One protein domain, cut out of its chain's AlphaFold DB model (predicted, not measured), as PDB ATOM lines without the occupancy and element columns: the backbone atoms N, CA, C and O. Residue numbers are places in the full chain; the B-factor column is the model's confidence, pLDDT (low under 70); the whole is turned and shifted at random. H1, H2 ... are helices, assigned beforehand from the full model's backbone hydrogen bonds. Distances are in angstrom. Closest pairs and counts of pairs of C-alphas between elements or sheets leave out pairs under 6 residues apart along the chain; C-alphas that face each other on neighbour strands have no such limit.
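This is residues 2 to 56, 176 to 227 and 246 to 306 of the 1005 residues of an uncharacterized protein of Paenibacillus hemerocallicola (UniProt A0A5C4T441). Helices pack mostly crosswise round H5, which runs through the middle with H3, H4, H6, H7 and H8 about it; H1 and H2 make a corner at one end, H2 packs on H4, and residues 220 to 227 stick out. The printed part has 168 residues with eight named helices, H1 to H8 in order, and no named strand: all helix. It is compact, with a radius of gyration of the C-alphas of 15.9 A, and spans 51 by 41 by 32 A.

Each pair named here is the closest C-alphas. Start at H1, residues 12 to 24: its residues 21 to 23 touch H2, residues 26 to 43, at 28 to 32, only at the corner, Val 22 and Lys 29 at 4.4 A. H2 touches H4, residues 181 to 196, at a steep tilt of 46 degrees, opposite ways, Ala 39 and Ala 188 at 4.8 A. H4 and the hub H5, residues 199 to 218, form a hairpin, Phe 189 and Tyr 201 at 4.9 A. Residues 204 to 211 of H5 touch H3, residues 46 to 52, Met 208 and Trp 51 at 5.0 A. H5 touches H6, residues 246 to 264, Ala 202 and Phe 261 at 5.5 A. Its residues 203 to 207 touch 269 to 274 of H7, residues 268 to 280, Arg 203 and Ile 270 at 5.5 A. Its residues 209 to 217 touch H8, residues 290 to 306, Ala 213 and Gly 300 at 4.3 A. Every O i to N i+4 pair is within hydrogen-bond range in H3, H4 and H7; H1 has 8 of 9, H2 13 of 14, H5 14 of 16, H6 12 of 15, H8 10 of 13.

Find C-alpha 12 at (24.605, -24.706, 11.424), where H1 begins. From first to last C-alpha H5 runs 30.0 A, H6 28.8 A and H2 25.1 A. H8 ends at C-alpha 306, (16.385, -18.909, -12.841).

The C-alphas farthest apart, Lys 24 and Ser 227, are 54.2 A apart. Residues 57 to 175 and 228 to 245 are cut out, with C-alpha gaps of 14.3 A and 18.6 A. Of the links printed whole, none is long. No printed residue has a pLDDT under 70.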
ATOM      1  N   ASN A   2      32.944 -16.008  -5.541       91.88
ATOM      2  CA  ASN A   2      31.626 -16.333  -4.990       91.88
ATOM      3  C   ASN A   2      30.952 -15.133  -4.302       91.88
ATOM      4  O   ASN A   2      31.646 -14.210  -3.874       91.88
ATOM      5  N   LEU A   3      29.624 -15.177  -4.184       94.62
ATOM      6  CA  LEU A   3      28.808 -14.180  -3.481       94.62
ATOM      7  C   LEU A   3      28.083 -14.754  -2.255       94.62
ATOM      8  O   LEU A   3      27.947 -14.035  -1.265       94.62
ATOM      9  N   LYS A   4      27.705 -16.042  -2.259       95.50
ATOM     10  CA  LYS A   4      27.155 -16.715  -1.071       95.50
ATOM     11  C   LYS A   4      28.195 -16.702   0.048       95.50
ATOM     12  O   LYS A   4      29.381 -16.944  -0.198       95.50
ATOM     13  N   THR A   5      27.752 -16.463   1.284       95.62
ATOM     14  CA  THR A   5      28.631 -16.310   2.464       95.62
ATOM     15  C   THR A   5      28.387 -17.333   3.576       95.62
ATOM     16  O   THR A   5      29.272 -17.547   4.402       95.62
ATOM     17  N   ARG A   6      27.228 -18.000   3.604       95.31
ATOM     18  CA  ARG A   6      26.845 -18.985   4.632       95.31
ATOM     19  C   ARG A   6      26.001 -20.104   4.032       95.31
ATOM     20  O   ARG A   6      25.370 -19.886   3.004       95.31
ATOM     21  N   ALA A   7      25.949 -21.269   4.678       96.31
ATOM     22  CA  ALA A   7      24.949 -22.298   4.375       96.31
ATOM     23  C   ALA A   7      23.569 -21.869   4.904       96.31
ATOM     24  O   ALA A   7      23.484 -21.300   5.995       96.31
ATOM     25  N   THR A   8      22.506 -22.123   4.142       96.50
ATOM     26  CA  THR A   8      21.150 -21.610   4.431       96.50
ATOM     27  C   THR A   8      20.071 -22.680   4.429       96.50
ATOM     28  O   THR A   8      19.110 -22.564   5.184       96.50
ATOM     29  N   TYR A   9      20.227 -23.748   3.649       96.50
ATOM     30  CA  TYR A   9      19.296 -24.872   3.664       96.50
ATOM     31  C   TYR A   9      19.654 -25.859   4.786       96.50
ATOM     32  O   TYR A   9      18.804 -26.208   5.614       96.50
ATOM     33  N   TYR A  10      20.939 -26.212   4.880       97.19
ATOM     34  CA  TYR A  10      21.554 -26.960   5.977       97.19
ATOM     35  C   TYR A  10      22.254 -26.002   6.943       97.19
ATOM     36  O   TYR A  10      23.483 -25.962   7.037       97.19
ATOM     37  N   THR A  11      21.465 -25.196   7.656       96.19
ATOM     38  CA  THR A  11      21.988 -24.250   8.650       96.19
ATOM     39  C   THR A  11      22.851 -24.951   9.703       96.19
ATOM     40  O   THR A  11      22.683 -26.142   9.984       96.19
ATOM     41  N   THR A  12      23.756 -24.199  10.334       95.56
ATOM     42  CA  THR A  12      24.605 -24.706  11.424       95.56
ATOM     43  C   THR A  12      23.788 -25.421  12.502       95.56
ATOM     44  O   THR A  12      24.183 -26.495  12.952       95.56
ATOM     45  N   ASP A  13      22.619 -24.885  12.861       95.75
ATOM     46  CA  ASP A  13      21.740 -25.476  13.873       95.75
ATOM     47  C   ASP A  13      21.147 -26.816  13.423       95.75
ATOM     48  O   ASP A  13      21.198 -27.781  14.186       95.75
ATOM     49  N   LYS A  14      20.675 -26.921  12.170       96.56
ATOM     50  CA  LYS A  14      20.190 -28.190  11.597       96.56
ATOM     51  C   LYS A  14      21.289 -29.253  11.598       96.56
ATOM     52  O   LYS A  14      21.061 -30.388  12.010       96.56
ATOM     53  N   VAL A  15      22.498 -28.896  11.159       98.00
ATOM     54  CA  VAL A  15      23.638 -29.829  11.117       98.00
ATOM     55  C   VAL A  15      24.055 -30.262  12.523       98.00
ATOM     56  O   VAL A  15      24.335 -31.441  12.745       98.00
ATOM     57  N   ASN A  16      24.069 -29.338  13.486       97.75
ATOM     58  CA  ASN A  16      24.356 -29.655  14.883       97.75
ATOM     59  C   ASN A  16      23.302 -30.598  15.471       97.75
ATOM     60  O   ASN A  16      23.680 -31.595  16.087       97.75
ATOM     61  N   ALA A  17      22.013 -30.336  15.234       97.94
ATOM     62  CA  ALA A  17      20.924 -31.213  15.655       97.94
ATOM     63  C   ALA A  17      21.082 -32.616  15.056       97.94
ATOM     64  O   ALA A  17      21.092 -33.596  15.796       97.94
ATOM     65  N   ALA A  18      21.345 -32.727  13.749       98.31
ATOM     66  CA  ALA A  18      21.573 -34.018  13.106       98.31
ATOM     67  C   ALA A  18      22.739 -34.793  13.722       98.31
ATOM     68  O   ALA A  18      22.594 -35.967  14.062       98.31
ATOM     69  N   ARG A  19      23.881 -34.136  13.945       97.88
ATOM     70  CA  ARG A  19      25.059 -34.770  14.555       97.88
ATOM     71  C   ARG A  19      24.838 -35.166  16.012       97.88
ATOM     72  O   ARG A  19      25.392 -36.167  16.452       97.88
ATOM     73  N   GLN A  20      24.033 -34.418  16.760       97.81
ATOM     74  CA  GLN A  20      23.634 -34.808  18.112       97.81
ATOM     75  C   GLN A  20      22.667 -35.997  18.082       97.81
ATOM     76  O   GLN A  20      22.851 -36.961  18.823       97.81
ATOM     77  N   ASN A  21      21.690 -35.981  17.176       98.19
ATOM     78  CA  ASN A  21      20.688 -37.033  17.050       98.19
ATOM     79  C   ASN A  21      21.301 -38.377  16.660       98.19
ATOM     80  O   ASN A  21      20.960 -39.384  17.272       98.19
ATOM     81  N   VAL A  22      22.267 -38.415  15.732       97.81
ATOM     82  CA  VAL A  22      22.949 -39.673  15.356       97.81
ATOM     83  C   VAL A  22      23.811 -40.272  16.478       97.81
ATOM     84  O   VAL A  22      24.236 -41.422  16.375       97.81
ATOM     85  N   LEU A  23      24.098 -39.502  17.536       96.88
ATOM     86  CA  LEU A  23      24.754 -39.988  18.755       96.88
ATOM     87  C   LEU A  23      23.745 -40.447  19.815       96.88
ATOM     88  O   LEU A  23      24.091 -41.285  20.645       96.88
ATOM     89  N   LYS A  24      22.535 -39.879  19.805       96.94
ATOM     90  CA  LYS A  24      21.508 -40.084  20.831       96.94
ATOM     91  C   LYS A  24      20.529 -41.209  20.489       96.94
ATOM     92  O   LYS A  24      20.140 -41.937  21.395       96.94
ATOM     93  N   TYR A  25      20.139 -41.343  19.220       97.12
ATOM     94  CA  TYR A  25      19.038 -42.209  18.793       97.12
ATOM     95  C   TYR A  25      19.494 -43.303  17.818       97.12
ATOM     96  O   TYR A  25      20.222 -43.035  16.858       97.12
ATOM     97  N   ASP A  26      19.018 -44.534  18.021       97.06
ATOM     98  CA  ASP A  26      19.423 -45.701  17.221       97.06
ATOM     99  C   ASP A  26      18.964 -45.617  15.756       97.06
ATOM    100  O   ASP A  26      19.709 -45.994  14.842       97.06
ATOM    101  N   TRP A  27      17.773 -45.065  15.497       96.12
ATOM    102  CA  TRP A  27      17.287 -44.845  14.129       96.12
ATOM    103  C   TRP A  27      18.171 -43.831  13.384       96.12
ATOM    104  O   TRP A  27      18.555 -44.056  12.236       96.12
ATOM    105  N   ALA A  28      18.593 -42.756  14.058       97.56
ATOM    106  CA  ALA A  28      19.446 -41.722  13.480       97.56
ATOM    107  C   ALA A  28      20.881 -42.234  13.259       97.56
ATOM    108  O   ALA A  28      21.514 -41.934  12.244       97.56
ATOM    109  N   LYS A  29      21.386 -43.078  14.166       98.12
ATOM    110  CA  LYS A  29      22.647 -43.807  13.979       98.12
ATOM    111  C   LYS A  29      22.591 -44.727  12.756       98.12
ATOM    112  O   LYS A  29      23.544 -44.753  11.976       98.12
ATOM    113  N   SER A  30      21.470 -45.416  12.549       97.75
ATOM    114  CA  SER A  30      21.251 -46.273  11.377       97.75
ATOM    115  C   SER A  30      21.250 -45.467  10.072       97.75
ATOM    116  O   SER A  30      21.860 -45.895   9.091       97.75
ATOM    117  N   LEU A  31      20.656 -44.263  10.065       97.06
ATOM    118  CA  LEU A  31      20.735 -43.331   8.930       97.06
ATOM    119  C   LEU A  31      22.182 -42.940   8.610       97.06
ATOM    120  O   LEU A  31      22.597 -43.004   7.452       97.06
ATOM    121  N   ARG A  32      22.978 -42.588   9.630       98.25
ATOM    122  CA  ARG A  32      24.410 -42.293   9.464       98.25
ATOM    123  C   ARG A  32      25.160 -43.476   8.859       98.25
ATOM    124  O   ARG A  32      25.881 -43.296   7.884       98.25
ATOM    125  N   GLU A  33      24.998 -44.671   9.417       98.44
ATOM    126  CA  GLU A  33      25.698 -45.876   8.954       98.44
ATOM    127  C   GLU A  33      25.324 -46.245   7.513       98.44
ATOM    128  O   GLU A  33      26.199 -46.590   6.713       98.44
ATOM    129  N   ALA A  34      24.046 -46.108   7.148       98.12
ATOM    130  CA  ALA A  34      23.582 -46.293   5.777       98.12
ATOM    131  C   ALA A  34      24.200 -45.259   4.821       98.12
ATOM    132  O   ALA A  34      24.713 -45.639   3.763       98.12
ATOM    133  N   ALA A  35      24.217 -43.979   5.210       98.06
ATOM    134  CA  ALA A  35      24.821 -42.906   4.425       98.06
ATOM    135  C   ALA A  35      26.332 -43.122   4.234       98.06
ATOM    136  O   ALA A  35      26.833 -43.041   3.113       98.06
ATOM    137  N   GLU A  36      27.066 -43.482   5.291       98.50
ATOM    138  CA  GLU A  36      28.494 -43.795   5.202       98.50
ATOM    139  C   GLU A  36      28.765 -45.011   4.316       98.50
ATOM    140  O   GLU A  36      29.687 -44.985   3.501       98.50
ATOM    141  N   LYS A  37      27.972 -46.080   4.440       98.38
ATOM    142  CA  LYS A  37      28.104 -47.266   3.587       98.38
ATOM    143  C   LYS A  37      27.898 -46.910   2.113       98.38
ATOM    144  O   LYS A  37      28.705 -47.317   1.275       98.38
ATOM    145  N   ALA A  38      26.857 -46.137   1.802       97.50
ATOM    146  CA  ALA A  38      26.587 -45.669   0.447       97.50
ATOM    147  C   ALA A  38      27.726 -44.780  -0.079       97.50
ATOM    148  O   ALA A  38      28.243 -45.019  -1.167       97.50
ATOM    149  N   ALA A  39      28.184 -43.812   0.718       98.50
ATOM    150  CA  ALA A  39      29.254 -42.896   0.336       98.50
ATOM    151  C   ALA A  39      30.595 -43.617   0.125       98.50
ATOM    152  O   ALA A  39      31.286 -43.368  -0.861       98.50
ATOM    153  N   ASN A  40      30.963 -44.551   1.009       98.56
ATOM    154  CA  ASN A  40      32.211 -45.310   0.883       98.56
ATOM    155  C   ASN A  40      32.218 -46.222  -0.355       98.56
ATOM    156  O   ASN A  40      33.287 -46.440  -0.926       98.56
ATOM    157  N   ARG A  41      31.051 -46.700  -0.819       97.19
ATOM    158  CA  ARG A  41      30.937 -47.444  -2.086       97.19
ATOM    159  C   ARG A  41      31.447 -46.605  -3.260       97.19
ATOM    160  O   ARG A  41      32.300 -47.078  -4.004       97.19
ATOM    161  N   TYR A  42      30.996 -45.358  -3.384       97.81
ATOM    162  CA  TYR A  42      31.460 -44.438  -4.431       97.81
ATOM    163  C   TYR A  42      32.904 -43.981  -4.207       97.81
ATOM    164  O   TYR A  42      33.711 -43.994  -5.134       97.81
ATOM    165  N   LEU A  43      33.258 -43.639  -2.963       98.00
ATOM    166  CA  LEU A  43      34.596 -43.156  -2.609       98.00
ATOM    167  C   LEU A  43      35.698 -44.172  -2.937       98.00
ATOM    168  O   LEU A  43      36.809 -43.773  -3.275       98.00
ATOM    169  N   SER A  44      35.389 -45.472  -2.875       97.19
ATOM    170  CA  SER A  44      36.331 -46.552  -3.193       97.19
ATOM    171  C   SER A  44      36.896 -46.492  -4.619       97.19
ATOM    172  O   SER A  44      37.973 -47.032  -4.864       97.19
ATOM    173  N   LYS A  45      36.210 -45.811  -5.548       97.25
ATOM    174  CA  LYS A  45      36.676 -45.613  -6.928       97.25
ATOM    175  C   LYS A  45      37.674 -44.460  -7.081       97.25
ATOM    176  O   LYS A  45      38.343 -44.379  -8.106       97.25
ATOM    177  N   GLY A  46      37.816 -43.610  -6.063       97.50
ATOM    178  CA  GLY A  46      38.738 -42.474  -6.059       97.50
ATOM    179  C   GLY A  46      38.195 -41.221  -6.753       97.50
ATOM    180  O   GLY A  46      37.216 -41.261  -7.497       97.50
ATOM    181  N   LEU A  47      38.839 -40.079  -6.486       97.94
ATOM    182  CA  LEU A  47      38.389 -38.771  -6.979       97.94
ATOM    183  C   LEU A  47      38.479 -38.641  -8.503       97.94
ATOM    184  O   LEU A  47      37.597 -38.025  -9.099       97.94
ATOM    185  N   ASP A  48      39.500 -39.238  -9.124       96.38
ATOM    186  CA  ASP A  48      39.686 -39.191 -10.578       96.38
ATOM    187  C   ASP A  48      38.518 -39.846 -11.310       96.38
ATOM    188  O   ASP A  48      37.930 -39.222 -12.187       96.38
ATOM    189  N   PHE A  49      38.118 -41.050 -10.886       96.38
ATOM    190  CA  PHE A  49      36.950 -41.731 -11.440       96.38
ATOM    191  C   PHE A  49      35.689 -40.873 -11.304       96.38
ATOM    192  O   PHE A  49      34.955 -40.694 -12.270       96.38
ATOM    193  N   LEU A  50      35.447 -40.313 -10.113       97.00
ATOM    194  CA  LEU A  50      34.263 -39.494  -9.848       97.00
ATOM    195  C   LEU A  50      34.225 -38.244 -10.737       97.00
ATOM    196  O   LEU A  50      33.182 -37.932 -11.306       97.00
ATOM    197  N   TRP A  51      35.358 -37.562 -10.898       96.31
ATOM    198  CA  TRP A  51      35.476 -36.380 -11.751       96.31
ATOM    199  C   TRP A  51      35.326 -36.724 -13.243       96.31
ATOM    200  O   TRP A  51      34.603 -36.041 -13.962       96.31
ATOM    201  N   GLU A  52      35.955 -37.802 -13.713       93.69
ATOM    202  CA  GLU A  52      35.913 -38.231 -15.121       93.69
ATOM    203  C   GLU A  52      34.569 -38.863 -15.512       93.69
ATOM    204  O   GLU A  52      34.236 -38.927 -16.692       93.69
ATOM    205  N   SER A  53      33.774 -39.307 -14.533       94.38
ATOM    206  CA  SER A  53      32.485 -39.958 -14.784       94.38
ATOM    207  C   SER A  53      31.362 -39.017 -15.235       94.38
ATOM    208  O   SER A  53      30.300 -39.507 -15.608       94.38
ATOM    209  N   VAL A  54      31.574 -37.695 -15.203       96.62
ATOM    210  CA  VAL A  54      30.575 -36.683 -15.583       96.62
ATOM    211  C   VAL A  54      30.666 -36.391 -17.089       96.62
ATOM    212  O   VAL A  54      31.591 -35.691 -17.517       96.62
ATOM    213  N   PRO A  55      29.738 -36.894 -17.923       95.81
ATOM    214  CA  PRO A  55      29.829 -36.730 -19.368       95.81
ATOM    215  C   PRO A  55      29.356 -35.335 -19.795       95.81
ATOM    216  O   PRO A  55      28.500 -34.729 -19.160       95.81
ATOM    217  N   ALA A  56      29.907 -34.813 -20.889       96.19
ATOM    218  CA  ALA A  56      29.547 -33.500 -21.419       96.19
ATOM    219  C   ALA A  56      28.286 -33.545 -22.303       96.19
ATOM    220  O   ALA A  56      27.781 -34.613 -22.651       96.19
ATOM    221  N   TYR A 176      20.883 -39.654 -13.829       95.94
ATOM    222  CA  TYR A 176      19.603 -39.611 -13.122       95.94
ATOM    223  C   TYR A 176      19.059 -40.988 -12.757       95.94
ATOM    224  O   TYR A 176      19.228 -41.942 -13.502       95.94
ATOM    225  N   GLY A 177      18.334 -41.079 -11.645       89.31
ATOM    226  CA  GLY A 177      17.562 -42.252 -11.252       89.31
ATOM    227  C   GLY A 177      18.172 -43.014 -10.079       89.31
ATOM    228  O   GLY A 177      19.285 -42.754  -9.629       89.31
ATOM    229  N   LYS A 178      17.444 -44.025  -9.585       79.25
ATOM    230  CA  LYS A 178      17.819 -44.800  -8.380       79.25
ATOM    231  C   LYS A 178      19.221 -45.426  -8.453       79.25
ATOM    232  O   LYS A 178      19.833 -45.672  -7.417       79.25
ATOM    233  N   SER A 179      19.699 -45.709  -9.664       85.38
ATOM    234  CA  SER A 179      21.031 -46.269  -9.928       85.38
ATOM    235  C   SER A 179      21.957 -45.287 -10.657       85.38
ATOM    236  O   SER A 179      23.010 -45.702 -11.132       85.38
ATOM    237  N   GLY A 180      21.575 -44.011 -10.759       93.50
ATOM    238  CA  GLY A 180      22.370 -42.960 -11.381       93.50
ATOM    239  C   GLY A 180      23.611 -42.648 -10.551       93.50
ATOM    240  O   GLY A 180      23.516 -42.345  -9.359       93.50
ATOM    241  N   LEU A 181      24.785 -42.725 -11.177       97.56
ATOM    242  CA  LEU A 181      26.069 -42.512 -10.518       97.56
ATOM    243  C   LEU A 181      26.192 -41.107  -9.913       97.56
ATOM    244  O   LEU A 181      26.590 -40.983  -8.760       97.56
ATOM    245  N   ILE A 182      25.849 -40.063 -10.666       98.25
ATOM    246  CA  ILE A 182      26.073 -38.664 -10.275       98.25
ATOM    247  C   ILE A 182      25.083 -38.252  -9.184       98.25
ATOM    248  O   ILE A 182      25.493 -37.833  -8.100       98.25
ATOM    249  N   GLU A 183      23.780 -38.417  -9.431       97.50
ATOM    250  CA  GLU A 183      22.733 -38.120  -8.445       97.50
ATOM    251  C   GLU A 183      22.910 -38.950  -7.159       97.50
ATOM    252  O   GLU A 183      22.863 -38.407  -6.048       97.50
ATOM    253  N   GLY A 184      23.178 -40.252  -7.304       97.44
ATOM    254  CA  GLY A 184      23.375 -41.172  -6.190       97.44
ATOM    255  C   GLY A 184      24.630 -40.869  -5.370       97.44
ATOM    256  O   GLY A 184      24.566 -40.875  -4.138       97.44
ATOM    257  N   ALA A 185      25.763 -40.575  -6.017       98.31
ATOM    258  CA  ALA A 185      27.006 -40.248  -5.320       98.31
ATOM    259  C   ALA A 185      26.914 -38.907  -4.586       98.31
ATOM    260  O   ALA A 185      27.289 -38.837  -3.416       98.31
ATOM    261  N   LEU A 186      26.372 -37.863  -5.225       98.56
ATOM    262  CA  LEU A 186      26.191 -36.556  -4.586       98.56
ATOM    263  C   LEU A 186      25.288 -36.655  -3.353       98.56
ATOM    264  O   LEU A 186      25.666 -36.165  -2.290       98.56
ATOM    265  N   THR A 187      24.160 -37.364  -3.461       98.19
ATOM    266  CA  THR A 187      23.257 -37.631  -2.330       98.19
ATOM    267  C   THR A 187      23.978 -38.362  -1.197       98.19
ATOM    268  O   THR A 187      23.951 -37.915  -0.051       98.19
ATOM    269  N   ALA A 188      24.697 -39.444  -1.511       98.31
ATOM    270  CA  ALA A 188      25.411 -40.231  -0.510       98.31
ATOM    271  C   ALA A 188      26.514 -39.422   0.196       98.31
ATOM    272  O   ALA A 188      26.622 -39.460   1.422       98.31
ATOM    273  N   PHE A 189      27.320 -38.664  -0.554       98.81
ATOM    274  CA  PHE A 189      28.364 -37.812   0.015       98.81
ATOM    275  C   PHE A 189      27.791 -36.681   0.867       98.81
ATOM    276  O   PHE A 189      28.342 -36.388   1.930       98.81
ATOM    277  N   ARG A 190      26.686 -36.070   0.424       98.69
ATOM    278  CA  ARG A 190      25.975 -35.012   1.146       98.69
ATOM    279  C   ARG A 190      25.523 -35.515   2.508       98.69
ATOM    280  O   ARG A 190      25.922 -34.952   3.525       98.69
ATOM    281  N   ASP A 191      24.761 -36.602   2.531       98.62
ATOM    282  CA  ASP A 191      24.162 -37.122   3.760       98.62
ATOM    283  C   ASP A 191      25.244 -37.632   4.723       98.62
ATOM    284  O   ASP A 191      25.250 -37.282   5.905       98.62
ATOM    285  N   ALA A 192      26.246 -38.358   4.211       98.75
ATOM    286  CA  ALA A 192      27.366 -38.824   5.024       98.75
ATOM    287  C   ALA A 192      28.157 -37.654   5.634       98.75
ATOM    288  O   ALA A 192      28.535 -37.715   6.806       98.75
ATOM    289  N   TYR A 193      28.390 -36.568   4.890       98.81
ATOM    290  CA  TYR A 193      29.060 -35.381   5.424       98.81
ATOM    291  C   TYR A 193      28.218 -34.652   6.480       98.81
ATOM    292  O   TYR A 193      28.743 -34.283   7.535       98.81
ATOM    293  N   LEU A 194      26.918 -34.468   6.237       98.69
ATOM    294  CA  LEU A 194      26.021 -33.800   7.181       98.69
ATOM    295  C   LEU A 194      26.000 -34.540   8.526       98.69
ATOM    296  O   LEU A 194      26.214 -33.917   9.570       98.69
ATOM    297  N   TYR A 195      25.864 -35.868   8.504       98.50
ATOM    298  CA  TYR A 195      25.737 -36.685   9.715       98.50
ATOM    299  C   TYR A 195      27.057 -36.943  10.449       98.50
ATOM    300  O   TYR A 195      27.047 -37.141  11.661       98.50
ATOM    301  N   THR A 196      28.198 -36.947   9.752       98.06
ATOM    302  CA  THR A 196      29.498 -37.308  10.364       98.06
ATOM    303  C   THR A 196      30.450 -36.133  10.552       98.06
ATOM    304  O   THR A 196      31.323 -36.182  11.413       98.06
ATOM    305  N   GLY A 197      30.340 -35.098   9.717       97.69
ATOM    306  CA  GLY A 197      31.345 -34.042   9.590       97.69
ATOM    307  C   GLY A 197      32.675 -34.477   8.976       97.69
ATOM    308  O   GLY A 197      33.619 -33.691   8.968       97.69
ATOM    309  N   ASN A 198      32.777 -35.696   8.440       98.12
ATOM    310  CA  ASN A 198      34.020 -36.185   7.856       98.12
ATOM    311  C   ASN A 198      34.281 -35.551   6.478       98.12
ATOM    312  O   ASN A 198      33.564 -35.814   5.508       98.12
ATOM    313  N   LEU A 199      35.353 -34.759   6.386       98.25
ATOM    314  CA  LEU A 199      35.717 -33.998   5.188       98.25
ATOM    315  C   LEU A 199      35.951 -34.871   3.949       98.25
ATOM    316  O   LEU A 199      35.734 -34.388   2.842       98.25
ATOM    317  N   LYS A 200      36.312 -36.156   4.088       98.25
ATOM    318  CA  LYS A 200      36.521 -37.042   2.924       98.25
ATOM    319  C   LYS A 200      35.287 -37.127   2.014       98.25
ATOM    320  O   LYS A 200      35.435 -37.187   0.797       98.25
ATOM    321  N   TYR A 201      34.085 -37.095   2.596       98.75
ATOM    322  CA  TYR A 201      32.837 -37.138   1.835       98.75
ATOM    323  C   TYR A 201      32.574 -35.793   1.139       98.75
ATOM    324  O   TYR A 201      32.280 -35.775  -0.053       98.75
ATOM    325  N   ALA A 202      32.780 -34.668   1.835       98.56
ATOM    326  CA  ALA A 202      32.635 -33.333   1.248       98.56
ATOM    327  C   ALA A 202      33.631 -33.063   0.112       98.56
ATOM    328  O   ALA A 202      33.255 -32.478  -0.900       98.56
ATOM    329  N   ARG A 203      34.882 -33.526   0.238       98.69
ATOM    330  CA  ARG A 203      35.902 -33.441  -0.820       98.69
ATOM    331  C   ARG A 203      35.453 -34.189  -2.075       98.69
ATOM    332  O   ARG A 203      35.469 -33.620  -3.161       98.69
ATOM    333  N   ALA A 204      34.990 -35.432  -1.924       98.69
ATOM    334  CA  ALA A 204      34.521 -36.243  -3.047       98.69
ATOM    335  C   ALA A 204      33.275 -35.659  -3.726       98.69
ATOM    336  O   ALA A 204      33.234 -35.554  -4.952       98.69
ATOM    337  N   GLY A 205      32.298 -35.208  -2.935       98.56
ATOM    338  CA  GLY A 205      31.112 -34.532  -3.455       98.56
ATOM    339  C   GLY A 205      31.445 -33.218  -4.167       98.56
ATOM    340  O   GLY A 205      30.919 -32.961  -5.247       98.56
ATOM    341  N   THR A 206      32.372 -32.424  -3.621       98.75
ATOM    342  CA  THR A 206      32.836 -31.164  -4.230       98.75
ATOM    343  C   THR A 206      33.561 -31.411  -5.549       98.75
ATOM    344  O   THR A 206      33.302 -30.696  -6.510       98.75
ATOM    345  N   ALA A 207      34.414 -32.439  -5.633       98.56
ATOM    346  CA  ALA A 207      35.109 -32.791  -6.870       98.56
ATOM    347  C   ALA A 207      34.133 -33.087  -8.020       98.56
ATOM    348  O   ALA A 207      34.311 -32.588  -9.130       98.56
ATOM    349  N   MET A 208      33.089 -33.874  -7.745       98.44
ATOM    350  CA  MET A 208      32.068 -34.210  -8.738       98.44
ATOM    351  C   MET A 208      31.179 -33.003  -9.071       98.44
ATOM    352  O   MET A 208      30.960 -32.707 -10.243       98.44
ATOM    353  N   LEU A 209      30.702 -32.271  -8.058       98.69
ATOM    354  CA  LEU A 209      29.814 -31.122  -8.247       98.69
ATOM    355  C   LEU A 209      30.491 -29.966  -8.999       98.69
ATOM    356  O   LEU A 209      29.855 -29.316  -9.825       98.69
ATOM    357  N   ASP A 210      31.781 -29.725  -8.752       98.56
ATOM    358  CA  ASP A 210      32.553 -28.717  -9.482       98.56
ATOM    359  C   ASP A 210      32.681 -29.071 -10.970       98.56
ATOM    360  O   ASP A 210      32.515 -28.193 -11.817       98.56
ATOM    361  N   ARG A 211      32.868 -30.358 -11.303       97.75
ATOM    362  CA  ARG A 211      32.871 -30.807 -12.702       97.75
ATOM    363  C   ARG A 211      31.498 -30.686 -13.354       97.75
ATOM    364  O   ARG A 211      31.415 -30.264 -14.503       97.75
ATOM    365  N   VAL A 212      30.420 -30.998 -12.631       98.50
ATOM    366  CA  VAL A 212      29.054 -30.728 -13.114       98.50
ATOM    367  C   VAL A 212      28.899 -29.240 -13.435       98.50
ATOM    368  O   VAL A 212      28.383 -28.905 -14.496       98.50
ATOM    369  N   ALA A 213      29.405 -28.341 -12.586       98.50
ATOM    370  CA  ALA A 213      29.329 -26.899 -12.816       98.50
ATOM    371  C   ALA A 213      30.122 -26.415 -14.043       98.50
ATOM    372  O   ALA A 213      29.730 -25.419 -14.653       98.50
ATOM    373  N   ASP A 214      31.192 -27.112 -14.435       97.75
ATOM    374  CA  ASP A 214      31.923 -26.807 -15.672       97.75
ATOM    375  C   ASP A 214      31.110 -27.145 -16.936       97.75
ATOM    376  O   ASP A 214      31.328 -26.533 -17.977       97.75
ATOM    377  N   LEU A 215      30.195 -28.120 -16.856       97.50
ATOM    378  CA  LEU A 215      29.512 -28.710 -18.017       97.50
ATOM    379  C   LEU A 215      28.027 -28.336 -18.117       97.50
ATOM    380  O   LEU A 215      27.483 -28.247 -19.215       97.50
ATOM    381  N   TYR A 216      27.360 -28.112 -16.983       98.38
ATOM    382  CA  TYR A 216      25.923 -27.838 -16.902       98.38
ATOM    383  C   TYR A 216      25.444 -26.628 -17.724       98.38
ATOM    384  O   TYR A 216      24.345 -26.707 -18.286       98.38
ATOM    385  N   PRO A 217      26.202 -25.515 -17.850       98.12
ATOM    386  CA  PRO A 217      25.782 -24.385 -18.677       98.12
ATOM    387  C   PRO A 217      25.447 -24.777 -20.121       98.12
ATOM    388  O   PRO A 217      24.428 -24.304 -20.626       98.12
ATOM    389  N   ASP A 218      26.222 -25.693 -20.709       97.12
ATOM    390  CA  ASP A 218      26.115 -26.119 -22.111       97.12
ATOM    391  C   ASP A 218      25.074 -27.228 -22.344       97.12
ATOM    392  O   ASP A 218      24.805 -27.594 -23.487       97.12
ATOM    393  N   MET A 219      24.497 -27.797 -21.281       97.94
ATOM    394  CA  MET A 219      23.544 -28.903 -21.393       97.94
ATOM    395  C   MET A 219      22.228 -28.441 -22.022       97.94
ATOM    396  O   MET A 219      21.560 -27.552 -21.487       97.94
ATOM    397  N   ASP A 220      21.835 -29.082 -23.121       97.44
ATOM    398  CA  ASP A 220      20.599 -28.796 -23.852       97.44
ATOM    399  C   ASP A 220      20.117 -30.039 -24.613       97.44
ATOM    400  O   ASP A 220      20.758 -30.491 -25.566       97.44
ATOM    401  N   ILE A 221      18.979 -30.613 -24.223       96.06
ATOM    402  CA  ILE A 221      18.458 -31.792 -24.931       96.06
ATOM    403  C   ILE A 221      17.963 -31.461 -26.345       96.06
ATOM    404  O   ILE A 221      17.916 -32.350 -27.189       96.06
ATOM    405  N   SER A 222      17.618 -30.199 -26.623       95.38
ATOM    406  CA  SER A 222      17.039 -29.786 -27.906       95.38
ATOM    407  C   SER A 222      18.046 -29.821 -29.058       95.38
ATOM    408  O   SER A 222      17.657 -29.786 -30.225       95.38
ATOM    409  N   ALA A 223      19.335 -29.964 -28.731       95.88
ATOM    410  CA  ALA A 223      20.409 -30.210 -29.684       95.88
ATOM    411  C   ALA A 223      20.321 -31.592 -30.364       95.88
ATOM    412  O   ALA A 223      21.039 -31.836 -31.333       95.88
ATOM    413  N   TYR A 224      19.472 -32.492 -29.859       95.44
ATOM    414  CA  TYR A 224      19.322 -33.861 -30.342       95.44
ATOM    415  C   TYR A 224      17.962 -34.103 -31.001       95.44
ATOM    416  O   TYR A 224      16.962 -33.466 -30.670       95.44
ATOM    417  N   ASP A 225      17.916 -35.057 -31.937       94.06
ATOM    418  CA  ASP A 225      16.671 -35.451 -32.595       94.06
ATOM    419  C   ASP A 225      15.725 -36.129 -31.598       94.06
ATOM    420  O   ASP A 225      15.929 -37.270 -31.177       94.06
ATOM    421  N   ARG A 226      14.651 -35.422 -31.245       91.31
ATOM    422  CA  ARG A 226      13.619 -35.890 -30.314       91.31
ATOM    423  C   ARG A 226      12.839 -37.119 -30.786       91.31
ATOM    424  O   ARG A 226      12.098 -37.685 -29.988       91.31
ATOM    425  N   SER A 227      12.920 -37.486 -32.068       88.56
ATOM    426  CA  SER A 227      12.322 -38.725 -32.580       88.56
ATOM    427  C   SER A 227      13.163 -39.960 -32.241       88.56
ATOM    428  O   SER A 227      12.630 -41.066 -32.210       88.56
ATOM    429  N   TRP A 246      11.962 -33.721 -15.473       95.31
ATOM    430  CA  TRP A 246      12.843 -34.419 -14.532       95.31
ATOM    431  C   TRP A 246      14.064 -33.588 -14.138       95.31
ATOM    432  O   TRP A 246      14.585 -33.769 -13.036       95.31
ATOM    433  N   GLU A 247      14.447 -32.604 -14.962       97.19
ATOM    434  CA  GLU A 247      15.487 -31.629 -14.622       97.19
ATOM    435  C   GLU A 247      15.211 -30.957 -13.274       97.19
ATOM    436  O   GLU A 247      16.133 -30.731 -12.497       97.19
ATOM    437  N   THR A 248      13.936 -30.696 -12.955       97.00
ATOM    438  CA  THR A 248      13.541 -30.067 -11.685       97.00
ATOM    439  C   THR A 248      14.015 -30.858 -10.464       97.00
ATOM    440  O   THR A 248      14.404 -30.251  -9.470       97.00
ATOM    441  N   SER A 249      14.025 -32.193 -10.528       94.88
ATOM    442  CA  SER A 249      14.499 -33.059  -9.445       94.88
ATOM    443  C   SER A 249      16.024 -33.115  -9.405       94.88
ATOM    444  O   SER A 249      16.609 -32.895  -8.345       94.88
ATOM    445  N   LEU A 250      16.665 -33.317 -10.560       97.25
ATOM    446  CA  LEU A 250      18.121 -33.445 -10.658       97.25
ATOM    447  C   LEU A 250      18.845 -32.197 -10.126       97.25
ATOM    448  O   LEU A 250      19.777 -32.299  -9.325       97.25
ATOM    449  N   VAL A 251      18.376 -30.999 -10.492       98.19
ATOM    450  CA  VAL A 251      19.013 -29.751 -10.043       98.19
ATOM    451  C   VAL A 251      18.901 -29.533  -8.539       98.19
ATOM    452  O   VAL A 251      19.817 -28.970  -7.946       98.19
ATOM    453  N   LYS A 252      17.837 -30.009  -7.881       98.06
ATOM    454  CA  LYS A 252      17.702 -29.915  -6.415       98.06
ATOM    455  C   LYS A 252      18.775 -30.737  -5.699       98.06
ATOM    456  O   LYS A 252      19.280 -30.313  -4.656       98.06
ATOM    457  N   THR A 253      19.205 -31.859  -6.277       98.19
ATOM    458  CA  THR A 253      20.360 -32.619  -5.775       98.19
ATOM    459  C   THR A 253      21.642 -31.793  -5.873       98.19
ATOM    460  O   THR A 253      22.394 -31.727  -4.900       98.19
ATOM    461  N   PHE A 254      21.867 -31.083  -6.982       98.69
ATOM    462  CA  PHE A 254      23.039 -30.212  -7.140       98.69
ATOM    463  C   PHE A 254      23.016 -29.025  -6.169       98.69
ATOM    464  O   PHE A 254      24.005 -28.770  -5.482       98.69
ATOM    465  N   ILE A 255      21.877 -28.333  -6.073       98.81
ATOM    466  CA  ILE A 255      21.700 -27.152  -5.220       98.81
ATOM    467  C   ILE A 255      21.869 -27.525  -3.741       98.81
ATOM    468  O   ILE A 255      22.640 -26.886  -3.025       98.81
ATOM    469  N   SER A 256      21.201 -28.588  -3.279       98.56
ATOM    470  CA  SER A 256      21.317 -29.034  -1.885       98.56
ATOM    471  C   SER A 256      22.728 -29.537  -1.555       98.56
ATOM    472  O   SER A 256      23.246 -29.248  -0.478       98.56
ATOM    473  N   SER A 257      23.394 -30.232  -2.481       98.75
ATOM    474  CA  SER A 257      24.787 -30.660  -2.294       98.75
ATOM    475  C   SER A 257      25.745 -29.472  -2.198       98.75
ATOM    476  O   SER A 257      26.643 -29.484  -1.357       98.75
ATOM    477  N   PHE A 258      25.532 -28.417  -2.996       98.81
ATOM    478  CA  PHE A 258      26.319 -27.190  -2.893       98.81
ATOM    479  C   PHE A 258      26.208 -26.574  -1.499       98.81
ATOM    480  O   PHE A 258      27.235 -26.293  -0.884       98.81
ATOM    481  N   ASP A 259      24.989 -26.414  -0.979       98.75
ATOM    482  CA  ASP A 259      24.775 -25.833   0.349       98.75
ATOM    483  C   ASP A 259      25.416 -26.676   1.462       98.75
ATOM    484  O   ASP A 259      26.081 -26.131   2.343       98.75
ATOM    485  N   ALA A 260      25.303 -28.007   1.378       98.69
ATOM    486  CA  ALA A 260      25.911 -28.918   2.344       98.69
ATOM    487  C   ALA A 260      27.443 -28.832   2.342       98.69
ATOM    488  O   ALA A 260      28.055 -28.771   3.405       98.69
ATOM    489  N   PHE A 261      28.081 -28.829   1.168       98.56
ATOM    490  CA  PHE A 261      29.543 -28.816   1.059       98.56
ATOM    491  C   PHE A 261      30.153 -27.421   1.181       98.56
ATOM    492  O   PHE A 261      31.352 -27.318   1.434       98.56
ATOM    493  N   PHE A 262      29.356 -26.355   1.048       98.19
ATOM    494  CA  PHE A 262      29.809 -24.963   1.056       98.19
ATOM    495  C   PHE A 262      30.830 -24.642   2.168       98.19
ATOM    496  O   PHE A 262      31.861 -24.038   1.843       98.19
ATOM    497  N   PRO A 263      30.644 -25.066   3.439       96.44
ATOM    498  CA  PRO A 263      31.604 -24.776   4.507       96.44
ATOM    499  C   PRO A 263      32.954 -25.497   4.359       96.44
ATOM    500  O   PRO A 263      33.950 -25.032   4.899       96.44
ATOM    501  N   ALA A 264      33.003 -26.619   3.637       97.12
ATOM    502  CA  ALA A 264      34.188 -27.467   3.498       97.12
ATOM    503  C   ALA A 264      35.038 -27.155   2.252       97.12
ATOM    504  O   ALA A 264      36.101 -27.741   2.083       97.12
ATOM    505  N   MET A 265      34.604 -26.245   1.372       97.56
ATOM    506  CA  MET A 265      35.294 -25.978   0.097       97.56
ATOM    507  C   MET A 265      36.622 -25.215   0.226       97.56
ATOM    508  O   MET A 265      37.352 -25.118  -0.755       97.56
ATOM    509  N   ASP A 266      36.944 -24.683   1.409       96.12
ATOM    510  CA  ASP A 266      38.270 -24.108   1.701       96.12
ATOM    511  C   ASP A 266      39.291 -25.170   2.146       96.12
ATOM    512  O   ASP A 266      40.434 -24.837   2.460       96.12
ATOM    513  N   ASP A 267      38.893 -26.443   2.200       97.81
ATOM    514  CA  ASP A 267      39.784 -27.537   2.558       97.81
ATOM    515  C   ASP A 267      40.978 -27.635   1.575       97.81
ATOM    516  O   ASP A 267      40.772 -27.707   0.358       97.81
ATOM    517  N   PRO A 268      42.235 -27.646   2.065       97.94
ATOM    518  CA  PRO A 268      43.410 -27.583   1.193       97.94
ATOM    519  C   PRO A 268      43.522 -28.736   0.190       97.94
ATOM    520  O   PRO A 268      43.958 -28.512  -0.938       97.94
ATOM    521  N   ASP A 269      43.104 -29.948   0.572       97.75
ATOM    522  CA  ASP A 269      43.279 -31.141  -0.262       97.75
ATOM    523  C   ASP A 269      42.382 -31.079  -1.508       97.75
ATOM    524  O   ASP A 269      42.817 -31.421  -2.610       97.75
ATOM    525  N   ILE A 270      41.136 -30.607  -1.366       98.06
ATOM    526  CA  ILE A 270      40.240 -30.447  -2.522       98.06
ATOM    527  C   ILE A 270      40.628 -29.253  -3.398       98.06
ATOM    528  O   ILE A 270      40.521 -29.347  -4.620       98.06
ATOM    529  N   VAL A 271      41.115 -28.161  -2.799       98.50
ATOM    530  CA  VAL A 271      41.631 -27.006  -3.550       98.50
ATOM    531  C   VAL A 271      42.799 -27.432  -4.428       98.50
ATOM    532  O   VAL A 271      42.779 -27.178  -5.630       98.50
ATOM    533  N   GLN A 272      43.778 -28.132  -3.852       98.38
ATOM    534  CA  GLN A 272      44.926 -28.626  -4.602       98.38
ATOM    535  C   GLN A 272      44.485 -29.556  -5.741       98.38
ATOM    536  O   GLN A 272      44.884 -29.352  -6.887       98.38
ATOM    537  N   TYR A 273      43.625 -30.536  -5.448       98.56
ATOM    538  CA  TYR A 273      43.135 -31.484  -6.451       98.56
ATOM    539  C   TYR A 273      42.440 -30.787  -7.634       98.56
ATOM    540  O   TYR A 273      42.734 -31.078  -8.796       98.56
ATOM    541  N   LEU A 274      41.529 -29.843  -7.368       98.44
ATOM    542  CA  LEU A 274      40.791 -29.149  -8.427       98.44
ATOM    543  C   LEU A 274      41.656 -28.147  -9.198       98.44
ATOM    544  O   LEU A 274      41.465 -27.986 -10.403       98.44
ATOM    545  N   GLU A 275      42.628 -27.504  -8.550       98.44
ATOM    546  CA  GLU A 275      43.594 -26.642  -9.236       98.44
ATOM    547  C   GLU A 275      44.491 -27.453 -10.187       98.44
ATOM    548  O   GLU A 275      44.755 -27.030 -11.316       98.44
ATOM    549  N   GLU A 276      44.923 -28.650  -9.778       97.88
ATOM    550  CA  GLU A 276      45.663 -29.580 -10.638       97.88
ATOM    551  C   GLU A 276      44.817 -30.031 -11.838       97.88
ATOM    552  O   GLU A 276      45.304 -30.018 -12.973       97.88
ATOM    553  N   LYS A 277      43.532 -30.353 -11.628       96.81
ATOM    554  CA  LYS A 277      42.593 -30.660 -12.720       96.81
ATOM    555  C   LYS A 277      42.395 -29.475 -13.660       96.81
ATOM    556  O   LYS A 277      42.471 -29.659 -14.874       96.81
ATOM    557  N   SER A 278      42.202 -28.268 -13.129       96.75
ATOM    558  CA  SER A 278      42.071 -27.054 -13.940       96.75
ATOM    559  C   SER A 278      43.294 -26.841 -14.827       96.75
ATOM    560  O   SER A 278      43.138 -26.655 -16.034       96.75
ATOM    561  N   ARG A 279      44.507 -26.961 -14.271       96.62
ATOM    562  CA  ARG A 279      45.754 -26.831 -15.035       96.62
ATOM    563  C   ARG A 279      45.906 -27.928 -16.087       96.62
ATOM    564  O   ARG A 279      46.262 -27.620 -17.222       96.62
ATOM    565  N   LYS A 280      45.619 -29.187 -15.734       94.81
ATOM    566  CA  LYS A 280      45.722 -30.339 -16.645       94.81
ATOM    567  C   LYS A 280      44.796 -30.207 -17.857       94.81
ATOM    568  O   LYS A 280      45.222 -30.527 -18.960       94.81
ATOM    569  N   TYR A 281      43.561 -29.749 -17.647       92.94
ATOM    570  CA  TYR A 281      42.524 -29.667 -18.684       92.94
ATOM    571  C   TYR A 281      42.270 -28.240 -19.198       92.94
ATOM    572  O   TYR A 281      41.254 -27.992 -19.837       92.94
ATOM    573  N   GLY A 282      43.145 -27.276 -18.886       92.94
ATOM    574  CA  GLY A 282      43.026 -25.893 -19.366       92.94
ATOM    575  C   GLY A 282      41.702 -25.199 -19.015       92.94
ATOM    576  O   GLY A 282      41.205 -24.395 -19.804       92.94
ATOM    577  N   LEU A 283      41.101 -25.513 -17.861       93.12
ATOM    578  CA  LEU A 283      39.773 -25.007 -17.498       93.12
ATOM    579  C   LEU A 283      39.807 -23.503 -17.198       93.12
ATOM    580  O   LEU A 283      40.708 -23.009 -16.524       93.12
ATOM    581  N   ALA A 284      38.771 -22.777 -17.631       91.56
ATOM    582  CA  ALA A 284      38.716 -21.316 -17.523       91.56
ATOM    583  C   ALA A 284      38.746 -20.792 -16.076       91.56
ATOM    584  O   ALA A 284      39.252 -19.701 -15.815       91.56
ATOM    585  N   ASN A 285      38.178 -21.544 -15.131       95.38
ATOM    586  CA  ASN A 285      38.252 -21.222 -13.713       95.38
ATOM    587  C   ASN A 285      39.480 -21.927 -13.105       95.38
ATOM    588  O   ASN A 285      39.554 -23.151 -13.211       95.38
ATOM    589  N   PRO A 286      40.410 -21.191 -12.461       95.50
ATOM    590  CA  PRO A 286      41.673 -21.748 -11.976       95.50
ATOM    591  C   PRO A 286      41.523 -22.682 -10.769       95.50
ATOM    592  O   PRO A 286      42.447 -23.425 -10.472       95.50
ATOM    593  N   LYS A 287      40.394 -22.628 -10.041       96.75
ATOM    594  CA  LYS A 287      40.141 -23.418  -8.817       96.75
ATOM    595  C   LYS A 287      41.208 -23.269  -7.717       96.75
ATOM    596  O   LYS A 287      41.261 -24.084  -6.806       96.75
ATOM    597  N   SER A 288      42.005 -22.200  -7.735       95.75
ATOM    598  CA  SER A 288      43.145 -21.969  -6.829       95.75
ATOM    599  C   SER A 288      42.766 -21.566  -5.390       95.75
ATOM    600  O   SER A 288      43.568 -20.996  -4.653       95.75
ATOM    601  N   GLY A 289      41.524 -21.825  -4.978       97.38
ATOM    602  CA  GLY A 289      41.009 -21.539  -3.641       97.38
ATOM    603  C   GLY A 289      39.509 -21.804  -3.539       97.38
ATOM    604  O   GLY A 289      38.800 -21.808  -4.550       97.38
ATOM    605  N   GLY A 290      38.996 -21.959  -2.315       97.31
ATOM    606  CA  GLY A 290      37.580 -22.265  -2.085       97.31
ATOM    607  C   GLY A 290      36.621 -21.224  -2.674       97.31
ATOM    608  O   GLY A 290      35.578 -21.580  -3.220       97.31
ATOM    609  N   ALA A 291      37.005 -19.942  -2.695       97.50
ATOM    610  CA  ALA A 291      36.235 -18.877  -3.349       97.50
ATOM    611  C   ALA A 291      36.076 -19.065  -4.875       97.50
ATOM    612  O   ALA A 291      35.062 -18.662  -5.457       97.50
ATOM    613  N   TYR A 292      37.061 -19.679  -5.539       98.25
ATOM    614  CA  TYR A 292      36.999 -19.994  -6.968       98.25
ATOM    615  C   TYR A 292      36.124 -21.216  -7.244       98.25
ATOM    616  O   TYR A 292      35.351 -21.186  -8.203       98.25
ATOM    617  N   ILE A 293      36.189 -22.240  -6.388       98.56
ATOM    618  CA  ILE A 293      35.342 -23.442  -6.466       98.56
ATOM    619  C   ILE A 293      33.873 -23.065  -6.241       98.56
ATOM    620  O   ILE A 293      33.028 -23.305  -7.103       98.56
ATOM    621  N   ARG A 294      33.569 -22.362  -5.140       98.56
ATOM    622  CA  ARG A 294      32.219 -21.844  -4.857       98.56
ATOM    623  C   ARG A 294      31.711 -20.968  -5.998       98.56
ATOM    624  O   ARG A 294      30.599 -21.163  -6.474       98.56
ATOM    625  N   GLY A 295      32.549 -20.052  -6.491       98.19
ATOM    626  CA  GLY A 295      32.194 -19.178  -7.607       98.19
ATOM    627  C   GLY A 295      31.932 -19.937  -8.913       98.19
ATOM    628  O   GLY A 295      31.125 -19.477  -9.722       98.19
ATOM    629  N   ASN A 296      32.574 -21.094  -9.119       98.56
ATOM    630  CA  ASN A 296      32.276 -21.967 -10.248       98.56
ATOM    631  C   ASN A 296      30.873 -22.546 -10.144       98.56
ATOM    632  O   ASN A 296      30.102 -22.434 -11.085       98.56
ATOM    633  N   ILE A 297      30.539 -23.124  -8.991       98.69
ATOM    634  CA  ILE A 297      29.254 -23.789  -8.762       98.69
ATOM    635  C   ILE A 297      28.106 -22.774  -8.754       98.69
ATOM    636  O   ILE A 297      27.064 -23.011  -9.366       98.69
ATOM    637  N   GLU A 298      28.312 -21.595  -8.163       98.38
ATOM    638  CA  GLU A 298      27.346 -20.497  -8.234       98.38
ATOM    639  C   GLU A 298      27.053 -20.089  -9.680       98.38
ATOM    640  O   GLU A 298      25.892 -19.988 -10.072       98.38
ATOM    641  N   LYS A 299      28.088 -19.866 -10.500       98.31
ATOM    642  CA  LYS A 299      27.918 -19.443 -11.898       98.31
ATOM    643  C   LYS A 299      27.399 -20.573 -12.794       98.31
ATOM    644  O   LYS A 299      26.558 -20.327 -13.657       98.31
ATOM    645  N   GLY A 300      27.949 -21.768 -12.617       98.31
ATOM    646  CA  GLY A 300      27.766 -22.932 -13.475       98.31
ATOM    647  C   GLY A 300      26.494 -23.718 -13.185       98.31
ATOM    648  O   GLY A 300      25.987 -24.372 -14.086       98.31
ATOM    649  N   ILE A 301      25.941 -23.615 -11.970       98.69
ATOM    650  CA  ILE A 301      24.711 -24.312 -11.568       98.69
ATOM    651  C   ILE A 301      23.677 -23.322 -11.034       98.69
ATOM    652  O   ILE A 301      22.652 -23.116 -11.678       98.69
ATOM    653  N   ILE A 302      23.931 -22.677  -9.891       98.75
ATOM    654  CA  ILE A 302      22.896 -21.932  -9.146       98.75
ATOM    655  C   ILE A 302      22.278 -20.809  -9.989       98.75
ATOM    656  O   ILE A 302      21.062 -20.728 -10.146       98.75
ATOM    657  N   ARG A 303      23.116 -19.983 -10.618       98.50
ATOM    658  CA  ARG A 303      22.681 -18.864 -11.466       98.50
ATOM    659  C   ARG A 303      22.148 -19.303 -12.832       98.50
ATOM    660  O   ARG A 303      21.604 -18.474 -13.552       98.50
ATOM    661  N   GLN A 304      22.285 -20.581 -13.191       98.62
ATOM    662  CA  GLN A 304      21.657 -21.140 -14.390       98.62
ATOM    663  C   GLN A 304      20.185 -21.499 -14.151       98.62
ATOM    664  O   GLN A 304      19.441 -21.623 -15.119       98.62
ATOM    665  N   ILE A 305      19.751 -21.662 -12.893       98.69
ATOM    666  CA  ILE A 305      18.406 -22.163 -12.576       98.69
ATOM    667  C   ILE A 305      17.323 -21.169 -12.986       98.69
ATOM    668  O   ILE A 305      16.434 -21.532 -13.747       98.69
ATOM    669  N   TYR A 306      17.403 -19.916 -12.536       98.62
ATOM    670  CA  TYR A 306      16.385 -18.909 -12.841       98.62
ATOM    671  C   TYR A 306      16.165 -18.674 -14.350       98.62
ATOM    672  O   TYR A 306      15.027 -18.838 -14.800       98.62
TER     673      TYR A 306